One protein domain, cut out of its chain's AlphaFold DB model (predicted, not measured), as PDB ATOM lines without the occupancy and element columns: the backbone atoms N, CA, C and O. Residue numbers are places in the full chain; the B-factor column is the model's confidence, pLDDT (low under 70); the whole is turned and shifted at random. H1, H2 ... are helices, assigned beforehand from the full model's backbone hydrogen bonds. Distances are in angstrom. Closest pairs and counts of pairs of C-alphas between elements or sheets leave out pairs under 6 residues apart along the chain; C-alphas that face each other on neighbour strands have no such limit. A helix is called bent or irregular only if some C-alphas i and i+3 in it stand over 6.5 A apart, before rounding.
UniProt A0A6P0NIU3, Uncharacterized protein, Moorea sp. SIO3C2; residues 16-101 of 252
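What this domain is: This is residues 16 to 101 of the 252 residues of an uncharacterized protein of Moorea sp. SIO3C2 (UniProt A0A6P0NIU3). Two long helices, H2 and H4, run the same way and cross at a steep tilt to make the body of a rod, and an extended stretch with no named element, residues 48 to 64, returns along the rod's length from the end of H2 to H3. The short helices H1 and H3 lie toward one end of the rod, and the short H5 follows H4 toward the other. The printed part has 86 residues with five named helices, H1 to H5 in order along the chain, and no named strand; the class is all helix. The whole is loose, with a radius of gyration of the C-alphas of 15.7 A and spans of 48 by 20 by 19 A.

How they stand to each other: H2, residues 21 to 47, touches H4, residues 72 to 93, with its residues 25 to 37 alone. Their closest C-alphas, those of Gln 33 and Val 89, are 6.2 A apart, and the two run the same way at a steep tilt of 43 degrees. H1, residues 16 to 19, only just touches H4, with 3 pairs of C-alphas within 8 A; H4 touches H1 with residues 74 to 78 alone, and the closest C-alphas of the two are those of Leu 18 and Val 78, 7.6 A apart. H1 and H2 are close but not clearly touching, with the C-alphas of Leu 18 and Leu 24 closest at 7.4 A. H5, residues 95 to 100, is close to H4 but not clearly touching, with the C-alphas of Ile 90 and Ser 96 closest at 7.1 A; they run the same way at a steep tilt of 54 degrees. H5 and H2 are near each other, with 5 pairs of C-alphas within 10 A. H3, residues 65 to 69, touches no helix and is apart from H1, H2, H4 and H5. Every O i to N i+4 pair is within hydrogen-bond range in H5, against 19 of 23 in H2, 16 of 18 in H4 and 0 of 1 in H3, where 1 of 2 O i to N i+3 pairs is within range; H1 is too short for an O i to N i+4 pair.

Where its parts are: H2 measures 38.7 A, from C-alpha 21 at (180.505, 163.911, 227.326) to C-alpha 47 at (186.846, 127.809, 215.055), with a kink of 33 degrees near residue 41. It is only just irregular, with C-alphas 21 and 24 6.7 A apart, and H3 is irregular, with C-alphas 65 and 68 7.2 A apart. H4 measures 31.6 A and begins at C-alpha 72 at (177.552, 158.659, 242.767). H1 measures 6.2 A, H3 8.8 A and H5 8.9 A.

The domain as a whole: The two C-alphas farthest apart, those of Gly 48 and Glu 69, are 47.9 A apart. The printed part has no cut. The link from H2 to H3 is long, with 17 residues, and the links H1 to H2, H3 to H4 and H4 to H5 are tight. The mean pLDDT of the printed part is 83.0; residues 20 to 21, 48 to 51 and 96 to 101 are under 70.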
ATOM      1  N   ALA A  16     187.302 166.112 236.183       84.81
ATOM      2  CA  ALA A  16     186.679 167.246 235.505       84.81
ATOM      3  C   ALA A  16     186.218 166.909 234.075       84.81
ATOM      4  O   ALA A  16     185.298 167.533 233.552       84.81
ATOM      5  N   ALA A  17     186.830 165.906 233.441       84.25
ATOM      6  CA  ALA A  17     186.468 165.450 232.104       84.25
ATOM      7  C   ALA A  17     185.284 164.466 232.099       84.25
ATOM      8  O   ALA A  17     184.759 164.174 231.030       84.25
ATOM      9  N   LEU A  18     184.823 163.975 233.256       85.62
ATOM     10  CA  LEU A  18     183.636 163.107 233.336       85.62
ATOM     11  C   LEU A  18     182.329 163.847 233.013       85.62
ATOM     12  O   LEU A  18     181.347 163.210 232.620       85.62
ATOM     13  N   GLU A  19     182.324 165.172 233.172       75.00
ATOM     14  CA  GLU A  19     181.214 166.050 232.778       75.00
ATOM     15  C   GLU A  19     181.280 166.466 231.297       75.00
ATOM     16  O   GLU A  19     180.315 167.017 230.771       75.00
ATOM     17  N   ALA A  20     182.405 166.214 230.615       68.25
ATOM     18  CA  ALA A  20     182.582 166.480 229.191       68.25
ATOM     19  C   ALA A  20     182.316 165.196 228.382       68.25
ATOM     20  O   ALA A  20     183.100 164.250 228.383       68.25
ATOM     21  N   ASP A  21     181.175 165.164 227.697       67.62
ATOM     22  CA  ASP A  21     180.505 163.911 227.326       67.62
ATOM     23  C   ASP A  21     181.174 163.058 226.236       67.62
ATOM     24  O   ASP A  21     181.077 161.833 226.277       67.62
ATOM     25  N   SER A  22     181.842 163.655 225.247       74.94
ATOM     26  CA  SER A  22     182.136 162.942 223.993       74.94
ATOM     27  C   SER A  22     183.436 162.138 223.978       74.94
ATOM     28  O   SER A  22     183.519 161.119 223.292       74.94
ATOM     29  N   ASP A  23     184.473 162.569 224.693       85.81
ATOM     30  CA  ASP A  23     185.807 161.968 224.530       85.81
ATOM     31  C   ASP A  23     185.924 160.623 225.250       85.81
ATOM     32  O   ASP A  23     186.527 159.683 224.724       85.81
ATOM     33  N   LEU A  24     185.300 160.507 226.424       89.19
ATOM     34  CA  LEU A  24     185.263 159.265 227.190       89.19
ATOM     35  C   LEU A  24     184.505 158.168 226.439       89.19
ATOM     36  O   LEU A  24     184.984 157.036 226.346       89.19
ATOM     37  N   GLU A  25     183.338 158.508 225.895       89.06
ATOM     38  CA  GLU A  25     182.510 157.573 225.141       89.06
ATOM     39  C   GLU A  25     183.239 157.093 223.880       89.06
ATOM     40  O   GLU A  25     183.338 155.890 223.647       89.06
ATOM     41  N   ASN A  26     183.853 158.011 223.127       88.06
ATOM     42  CA  ASN A  26     184.658 157.669 221.955       88.06
ATOM     43  C   ASN A  26     185.844 156.760 222.308       88.06
ATOM     44  O   ASN A  26     186.090 155.762 221.627       88.06
ATOM     45  N   ALA A  27     186.575 157.072 223.383       88.88
ATOM     46  CA  ALA A  27     187.694 156.252 223.838       88.88
ATOM     47  C   ALA A  27     187.237 154.842 224.240       88.88
ATOM     48  O   ALA A  27     187.889 153.855 223.890       88.88
ATOM     49  N   PHE A  28     186.102 154.738 224.934       90.12
ATOM     50  CA  PHE A  28     185.499 153.463 225.300       90.12
ATOM     51  C   PHE A  28     185.065 152.660 224.071       90.12
ATOM     52  O   PHE A  28     185.444 151.496 223.948       90.12
ATOM     53  N   ILE A  29     184.350 153.285 223.132       90.56
ATOM     54  CA  ILE A  29     183.911 152.660 221.879       90.56
ATOM     55  C   ILE A  29     185.105 152.086 221.115       90.56
ATOM     56  O   ILE A  29     185.094 150.910 220.752       90.56
ATOM     57  N   LEU A  30     186.165 152.876 220.926       89.44
ATOM     58  CA  LEU A  30     187.366 152.438 220.212       89.44
ATOM     59  C   LEU A  30     188.081 151.287 220.932       89.44
ATOM     60  O   LEU A  30     188.544 150.345 220.283       89.44
ATOM     61  N   ALA A  31     188.163 151.335 222.266       89.56
ATOM     62  CA  ALA A  31     188.775 150.275 223.060       89.56
ATOM     63  C   ALA A  31     187.988 148.959 222.958       89.56
ATOM     64  O   ALA A  31     188.582 147.907 222.706       89.56
ATOM     65  N   VAL A  32     186.660 149.019 223.095       90.62
ATOM     66  CA  VAL A  32     185.770 147.858 222.954       90.62
ATOM     67  C   VAL A  32     185.846 147.304 221.537       90.62
ATOM     68  O   VAL A  32     186.053 146.106 221.367       90.62
ATOM     69  N   GLN A  33     185.749 148.157 220.516       90.38
ATOM     70  CA  GLN A  33     185.811 147.740 219.118       90.38
ATOM     71  C   GLN A  33     187.115 146.996 218.824       90.38
ATOM     72  O   GLN A  33     187.088 145.891 218.284       90.38
ATOM     73  N   ARG A  34     188.260 147.555 219.236       89.00
ATOM     74  CA  ARG A  34     189.566 146.908 219.065       89.00
ATOM     75  C   ARG A  34     189.625 145.553 219.770       89.00
ATOM     76  O   ARG A  34     190.159 144.599 219.209       89.00
ATOM     77  N   ALA A  35     189.092 145.464 220.985       88.62
ATOM     78  CA  ALA A  35     189.111 144.226 221.747       88.62
ATOM     79  C   ALA A  35     188.200 143.145 221.143       88.62
ATOM     80  O   ALA A  35     188.603 141.987 221.065       88.62
ATOM     81  N   LEU A  36     187.009 143.518 220.669       87.31
ATOM     82  CA  LEU A  36     186.078 142.599 220.014       87.31
ATOM     83  C   LEU A  36     186.602 142.120 218.657       87.31
ATOM     84  O   LEU A  36     186.483 140.935 218.359       87.31
ATOM     85  N   VAL A  37     187.229 142.998 217.864       87.38
ATOM     86  CA  VAL A  37     187.891 142.613 216.604       87.38
ATOM     87  C   VAL A  37     189.010 141.609 216.875       87.38
ATOM     88  O   VAL A  37     189.023 140.543 216.270       87.38
ATOM     89  N   ASN A  38     189.883 141.889 217.845       86.31
ATOM     90  CA  ASN A  38     190.957 140.968 218.215       86.31
ATOM     91  C   ASN A  38     190.411 139.622 218.728       86.31
ATOM     92  O   ASN A  38     190.881 138.560 218.336       86.31
ATOM     93  N   SER A  39     189.372 139.650 219.568       84.25
ATOM     94  CA  SER A  39     188.697 138.434 220.038       84.25
ATOM     95  C   SER A  39     188.117 137.629 218.871       84.25
ATOM     96  O   SER A  39     188.292 136.414 218.802       84.25
ATOM     97  N   ARG A  40     187.487 138.299 217.900       81.12
ATOM     98  CA  ARG A  40     186.970 137.648 216.695       81.12
ATOM     99  C   ARG A  40     188.086 136.985 215.892       81.12
ATOM    100  O   ARG A  40     187.929 135.830 215.517       81.12
ATOM    101  N   GLU A  41     189.185 137.683 215.634       82.38
ATOM    102  CA  GLU A  41     190.299 137.168 214.827       82.38
ATOM    103  C   GLU A  41     191.034 136.007 215.505       82.38
ATOM    104  O   GLU A  41     191.380 135.033 214.845       82.38
ATOM    105  N   VAL A  42     191.231 136.075 216.823       82.69
ATOM    106  CA  VAL A  42     192.027 135.085 217.565       82.69
ATOM    107  C   VAL A  42     191.193 133.896 218.042       82.69
ATOM    108  O   VAL A  42     191.694 132.777 218.111       82.69
ATOM    109  N   VAL A  43     189.928 134.117 218.412       80.00
ATOM    110  CA  VAL A  43     189.099 133.103 219.084       80.00
ATOM    111  C   VAL A  43     188.011 132.550 218.172       80.00
ATOM    112  O   VAL A  43     187.776 131.342 218.189       80.00
ATOM    113  N   LEU A  44     187.328 133.411 217.410       76.31
ATOM    114  CA  LEU A  44     186.163 133.005 216.615       76.31
ATOM    115  C   LEU A  44     186.563 132.508 215.221       76.31
ATOM    116  O   LEU A  44     186.112 131.445 214.808       76.31
ATOM    117  N   ALA A  45     187.429 133.236 214.513       74.06
ATOM    118  CA  ALA A  45     187.803 132.915 213.137       74.06
ATOM    119  C   ALA A  45     188.430 131.512 212.974       74.06
ATOM    120  O   ALA A  45     187.987 130.795 212.077       74.06
ATOM    121  N   PRO A  46     189.349 131.047 213.850       73.94
ATOM    122  CA  PRO A  46     189.934 129.709 213.718       73.94
ATOM    123  C   PRO A  46     188.946 128.564 213.976       73.94
ATOM    124  O   PRO A  46     189.218 127.421 213.632       73.94
ATOM    125  N   ARG A  47     187.807 128.839 214.625       70.62
ATOM    126  CA  ARG A  47     186.846 127.809 215.055       70.62
ATOM    127  C   ARG A  47     185.680 127.605 214.089       70.62
ATOM    128  O   ARG A  47     184.883 126.693 214.299       70.62
ATOM    129  N   GLY A  48     185.587 128.416 213.035       61.66
ATOM    130  CA  GLY A  48     184.506 128.342 212.051       61.66
ATOM    131  C   GLY A  48     183.164 128.899 212.552       61.66
ATOM    132  O   GLY A  48     183.008 129.287 213.708       61.66
ATOM    133  N   GLY A  49     182.178 128.966 211.651       61.66
ATOM    134  CA  GLY A  49     180.900 129.678 211.828       61.66
ATOM    135  C   GLY A  49     179.875 129.046 212.780       61.66
ATOM    136  O   GLY A  49     178.739 129.497 212.818       61.66
ATOM    137  N   TYR A  50     180.241 128.024 213.554       61.09
ATOM    138  CA  TYR A  50     179.301 127.247 214.379       61.09
ATOM    139  C   TYR A  50     179.170 127.746 215.830       61.09
ATOM    140  O   TYR A  50     178.719 127.001 216.702       61.09
ATOM    141  N   MET A  51     179.611 128.970 216.134       67.44
ATOM    142  CA  MET A  51     179.622 129.497 217.503       67.44
ATOM    143  C   MET A  51     178.558 130.569 217.712       67.44
ATOM    144  O   MET A  51     178.611 131.632 217.099       67.44
ATOM    145  N   ASP A  52     177.652 130.314 218.656       72.88
ATOM    146  CA  ASP A  52     176.786 131.351 219.203       72.88
ATOM    147  C   ASP A  52     177.583 132.224 220.186       72.88
ATOM    148  O   ASP A  52     178.320 131.721 221.045       72.88
ATOM    149  N   VAL A  53     177.470 133.544 220.040       78.25
ATOM    150  CA  VAL A  53     178.204 134.524 220.848       78.25
ATOM    151  C   VAL A  53     177.232 135.169 221.821       78.25
ATOM    152  O   VAL A  53     176.430 136.022 221.446       78.25
ATOM    153  N   ASN A  54     177.349 134.809 223.098       83.19
ATOM    154  CA  ASN A  54     176.594 135.452 224.165       83.19
ATOM    155  C   ASN A  54     177.448 136.520 224.859       83.19
ATOM    156  O   ASN A  54     178.540 136.236 225.357       83.19
ATOM    157  N   LEU A  55     176.942 137.752 224.895       83.25
ATOM    158  CA  LEU A  55     177.592 138.880 225.549       83.25
ATOM    159  C   LEU A  55     176.916 139.162 226.887       83.25
ATOM    160  O   LEU A  55     175.720 139.441 226.960       83.25
ATOM    161  N   HIS A  56     177.707 139.122 227.954       86.56
ATOM    162  CA  HIS A  56     177.248 139.508 229.280       86.56
ATOM    163  C   HIS A  56     177.359 141.028 229.481       86.56
ATOM    164  O   HIS A  56     178.246 141.655 228.896       86.56
ATOM    165  N   PRO A  57     176.504 141.625 230.333       86.19
ATOM    166  CA  PRO A  57     176.648 143.021 230.719       86.19
ATOM    167  C   PRO A  57     178.051 143.305 231.281       86.19
ATOM    168  O   PRO A  57     178.593 142.474 232.019       86.19
ATOM    169  N   PRO A  58     178.646 144.467 230.962       90.38
ATOM    170  CA  PRO A  58     179.933 144.863 231.517       90.38
ATOM    171  C   PRO A  58     179.844 145.063 233.034       90.38
ATOM    172  O   PRO A  58     178.816 145.470 233.575       90.38
ATOM    173  N   VAL A  59     180.966 144.845 233.717       93.25
ATOM    174  CA  VAL A  59     181.125 145.177 235.137       93.25
ATOM    175  C   VAL A  59     182.036 146.393 235.244       93.25
ATOM    176  O   VAL A  59     183.183 146.351 234.798       93.25
ATOM    177  N   PHE A  60     181.536 147.471 235.847       93.44
ATOM    178  CA  PHE A  60     182.295 148.704 236.047       93.44
ATOM    179  C   PHE A  60     182.855 148.767 237.463       93.44
ATOM    180  O   PHE A  60     182.118 148.651 238.438       93.44
ATOM    181  N   ASN A  61     184.164 148.995 237.565       94.81
ATOM    182  CA  ASN A  61     184.851 149.210 238.832       94.81
ATOM    183  C   ASN A  61     185.515 150.586 238.812       94.81
ATOM    184  O   ASN A  61     186.334 150.871 237.937       94.81
ATOM    185  N   TRP A  62     185.187 151.422 239.793       94.06
ATOM    186  CA  TRP A  62     185.763 152.754 239.951       94.06
ATOM    187  C   TRP A  62     186.909 152.713 240.958       94.06
ATOM    188  O   TRP A  62     186.800 152.117 242.028       94.06
ATOM    189  N   SER A  63     188.036 153.331 240.616       93.31
ATOM    190  CA  SER A  63     189.192 153.433 241.508       93.31
ATOM    191  C   SER A  63     190.044 154.642 241.139       93.31
ATOM    192  O   SER A  63     190.062 155.062 239.983       93.31
ATOM    193  N   GLY A  64     190.759 155.199 242.115       92.88
ATOM    194  CA  GLY A  64     191.657 156.333 241.907       92.88
ATOM    195  C   GLY A  64     191.538 157.386 243.002       92.88
ATOM    196  O   GLY A  64     190.578 157.408 243.767       92.88
ATOM    197  N   THR A  65     192.532 158.267 243.075       89.94
ATOM    198  CA  THR A  65     192.611 159.323 244.094       89.94
ATOM    199  C   THR A  65     191.561 160.417 243.905       89.94
ATOM    200  O   THR A  65     191.127 160.995 244.890       89.94
ATOM    201  N   GLY A  66     191.119 160.665 242.668       87.94
ATOM    202  CA  GLY A  66     190.074 161.647 242.347       87.94
ATOM    203  C   GLY A  66     188.641 161.136 242.527       87.94
ATOM    204  O   GLY A  66     187.700 161.867 242.252       87.94
ATOM    205  N   LEU A  67     188.433 159.892 242.981       89.44
ATOM    206  CA  LEU A  67     187.086 159.313 243.103       89.44
ATOM    207  C   LEU A  67     186.205 160.076 244.104       89.44
ATOM    208  O   LEU A  67     184.993 160.134 243.937       89.44
ATOM    209  N   THR A  68     186.812 160.697 245.118       90.50
ATOM    210  CA  THR A  68     186.109 161.533 246.101       90.50
ATOM    211  C   THR A  68     185.500 162.798 245.498       90.50
ATOM    212  O   THR A  68     184.640 163.408 246.122       90.50
ATOM    213  N   GLU A  69     185.948 163.200 244.308       89.81
ATOM    214  CA  GLU A  69     185.456 164.375 243.581       89.81
ATOM    215  C   GLU A  69     184.286 164.024 242.646       89.81
ATOM    216  O   GLU A  69     183.623 164.914 242.123       89.81
ATOM    217  N   VAL A  70     183.997 162.730 242.458       90.62
ATOM    218  CA  VAL A  70     182.968 162.243 241.534       90.62
ATOM    219  C   VAL A  70     181.754 161.759 242.317       90.62
ATOM    220  O   VAL A  70     181.811 160.752 243.028       90.62
ATOM    221  N   SER A  71     180.626 162.448 242.148       93.25
ATOM    222  CA  SER A  71     179.367 162.050 242.782       93.25
ATOM    223  C   SER A  71     178.882 160.679 242.291       93.25
ATOM    224  O   SER A  71     179.115 160.297 241.143       93.25
ATOM    225  N   GLU A  72     178.149 159.951 243.135       92.75
ATOM    226  CA  GLU A  72     177.552 158.659 242.767       92.75
ATOM    227  C   GLU A  72     176.600 158.787 241.566       92.75
ATOM    228  O   GLU A  72     176.619 157.950 240.667       92.75
ATOM    229  N   SER A  73     175.848 159.890 241.478       93.25
ATOM    230  CA  SER A  73     174.983 160.166 240.326       93.25
ATOM    231  C   SER A  73     175.773 160.356 239.033       93.25
ATOM    232  O   SER A  73     175.344 159.883 237.984       93.25
ATOM    233  N   THR A  74     176.947 160.997 239.094       92.69
ATOM    234  CA  THR A  74     177.840 161.129 237.931       92.69
ATOM    235  C   THR A  74     178.372 159.760 237.511       92.69
ATOM    236  O   THR A  74     178.374 159.445 236.322       92.69
ATOM    237  N   GLN A  75     178.773 158.916 238.468       93.06
ATOM    238  CA  GLN A  75     179.244 157.558 238.177       93.06
ATOM    239  C   GLN A  75     178.158 156.728 237.489       93.06
ATOM    240  O   GLN A  75     178.417 156.101 236.462       93.06
ATOM    241  N   GLN A  76     176.933 156.764 238.015       93.00
ATOM    242  CA  GLN A  76     175.807 156.039 237.442       93.00
ATOM    243  C   GLN A  76     175.464 156.544 236.034       93.00
ATOM    244  O   GLN A  76     175.336 155.736 235.116       93.00
ATOM    245  N   ALA A  77     175.416 157.863 235.827       92.31
ATOM    246  CA  ALA A  77     175.165 158.452 234.511       92.31
ATOM    247  C   ALA A  77     176.241 158.069 233.479       92.31
ATOM    248  O   ALA A  77     175.942 157.841 232.308       92.31
ATOM    249  N   VAL A  78     177.509 157.972 233.888       92.31
ATOM    250  CA  VAL A  78     178.589 157.481 233.018       92.31
ATOM    251  C   VAL A  78     178.383 156.004 232.681       92.31
ATOM    252  O   VAL A  78     178.439 155.643 231.509       92.31
ATOM    253  N   VAL A  79     178.098 155.155 233.672       93.69
ATOM    254  CA  VAL A  79     177.855 153.718 233.456       93.69
ATOM    255  C   VAL A  79     176.685 153.483 232.504       93.69
ATOM    256  O   VAL A  79     176.803 152.678 231.580       93.69
ATOM    257  N   GLU A  80     175.573 154.193 232.691       92.44
ATOM    258  CA  GLU A  80     174.389 154.085 231.835       92.44
ATOM    259  C   GLU A  80     174.710 154.466 230.387       92.44
ATOM    260  O   GLU A  80     174.375 153.715 229.468       92.44
ATOM    261  N   ARG A  81     175.437 155.572 230.179       91.06
ATOM    262  CA  ARG A  81     175.866 156.005 228.842       91.06
ATOM    263  C   ARG A  81     176.774 154.985 228.171       91.06
ATOM    264  O   ARG A  81     176.443 154.516 227.090       91.06
ATOM    265  N   LEU A  82     177.852 154.569 228.835       91.69
ATOM    266  CA  LEU A  82     178.785 153.583 228.275       91.69
ATOM    267  C   LEU A  82     178.088 152.252 227.960       91.69
ATOM    268  O   LEU A  82     178.374 151.617 226.946       91.69
ATOM    269  N   THR A  83     177.138 151.840 228.804       91.62
ATOM    270  CA  THR A  83     176.334 150.634 228.567       91.62
ATOM    271  C   THR A  83     175.435 150.786 227.340       91.62
ATOM    272  O   THR A  83     175.328 149.848 226.551       91.62
ATOM    273  N   ALA A  84     174.827 151.957 227.129       89.88
ATOM    274  CA  ALA A  84     174.041 152.227 225.928       89.88
ATOM    275  C   ALA A  84     174.911 152.161 224.657       89.88
ATOM    276  O   ALA A  84     174.510 151.525 223.674       89.88
ATOM    277  N   SER A  85     176.128 152.713 224.699       90.31
ATOM    278  CA  SER A  85     177.059 152.723 223.563       90.31
ATOM    279  C   SER A  85     177.526 151.321 223.162       90.31
ATOM    280  O   SER A  85     177.755 151.070 221.978       90.31
ATOM    281  N   LEU A  86     177.618 150.370 224.105       88.56
ATOM    282  CA  LEU A  86     178.034 148.990 223.812       88.56
ATOM    283  C   LEU A  86     177.182 148.327 222.732       88.56
ATOM    284  O   LEU A  86     177.738 147.670 221.854       88.56
ATOM    285  N   SER A  87     175.861 148.514 222.772       83.19
ATOM    286  CA  SER A  87     174.948 147.920 221.785       83.19
ATOM    287  C   SER A  87     175.327 148.318 220.352       83.19
ATOM    288  O   SER A  87     175.428 147.472 219.468       83.19
ATOM    289  N   THR A  88     175.667 149.595 220.162       83.69
ATOM    290  CA  THR A  88     176.053 150.160 218.867       83.69
ATOM    291  C   THR A  88     177.386 149.588 218.382       83.69
ATOM    292  O   THR A  88     177.540 149.286 217.199       83.69
ATOM    293  N   VAL A  89     178.349 149.384 219.287       86.56
ATOM    294  CA  VAL A  89     179.657 148.800 218.941       86.56
ATOM    295  C   VAL A  89     179.536 147.327 218.566       86.56
ATOM    296  O   VAL A  89     180.162 146.887 217.605       86.56
ATOM    297  N   ILE A  90     178.726 146.566 219.301       84.06
ATOM    298  CA  ILE A  90     178.505 145.136 219.047       84.06
ATOM    299  C   ILE A  90     177.930 144.925 217.643       84.06
ATOM    300  O   ILE A  90     178.428 144.077 216.894       84.06
ATOM    301  N   ASP A  91     176.932 145.728 217.276       80.75
ATOM    302  CA  ASP A  91     176.334 145.690 215.944       80.75
ATOM    303  C   ASP A  91     177.323 146.133 214.860       80.75
ATOM    304  O   ASP A  91     177.430 145.478 213.822       80.75
ATOM    305  N   ALA A  92     178.118 147.179 215.112       82.06
ATOM    306  CA  ALA A  92     179.128 147.660 214.168       82.06
ATOM    307  C   ALA A  92     180.245 146.635 213.892       82.06
ATOM    308  O   ALA A  92     180.745 146.555 212.770       82.06
ATOM    309  N   VAL A  93     180.634 145.829 214.888       80.88
ATOM    310  CA  VAL A  93     181.623 144.745 214.719       80.88
ATOM    311  C   VAL A  93     181.016 143.528 214.001       80.88
ATOM    312  O   VAL A  93     181.748 142.654 213.531       80.88
ATOM    313  N   GLY A  94     179.687 143.473 213.859       75.25
ATOM    314  CA  GLY A  94     178.989 142.403 213.151       75.25
ATOM    315  C   GLY A  94     178.941 141.086 213.925       75.25
ATOM    316  O   GLY A  94     178.722 140.035 213.324       75.25
ATOM    317  N   LEU A  95     179.119 141.115 215.252       71.69
ATOM    318  CA  LEU A  95     178.991 139.913 216.088       71.69
ATOM    319  C   LEU A  95     177.564 139.350 216.044       71.69
ATOM    320  O   LEU A  95     177.379 138.137 216.010       71.69
ATOM    321  N   SER A  96     176.560 140.225 215.948       65.31
ATOM    322  CA  SER A  96     175.155 139.843 215.788       65.31
ATOM    323  C   SER A  96     174.855 139.193 214.429       65.31
ATOM    324  O   SER A  96     173.899 138.425 214.322       65.31
ATOM    325  N   MET A  97     175.676 139.440 213.399       59.56
ATOM    326  CA  MET A  97     175.561 138.755 212.105       59.56
ATOM    327  C   MET A  97     176.171 137.356 212.118       59.56
ATOM    328  O   MET A  97     175.644 136.493 211.430       59.56
ATOM    329  N   LEU A  98     177.209 137.097 212.922       57.47
ATOM    330  CA  LEU A  98     177.732 135.736 213.105       57.47
ATOM    331  C   LEU A  98     176.711 134.840 213.813       57.47
ATOM    332  O   LEU A  98     176.513 133.707 213.402       57.47
ATOM    333  N   ALA A  99     175.996 135.381 214.804       52.59
ATOM    334  CA  ALA A  99     174.910 134.662 215.473       52.59
ATOM    335  C   ALA A  99     173.682 134.429 214.565       52.59
ATOM    336  O   ALA A  99     172.924 133.491 214.782       52.59
ATOM    337  N   LYS A 100     173.463 135.290 213.556       50.34
ATOM    338  CA  LYS A 100     172.327 135.207 212.613       50.34
ATOM    339  C   LYS A 100     172.652 134.551 211.278       50.34
ATOM    340  O   LYS A 100     171.725 134.227 210.537       50.34
ATOM    341  N   GLN A 101     173.926 134.362 210.944       50.09
ATOM    342  CA  GLN A 101     174.327 133.428 209.906       50.09
ATOM    343  C   GLN A 101     174.084 132.021 210.453       50.09
ATOM    344  O   GLN A 101     175.006 131.291 210.791       50.09
TER     345      GLN A 101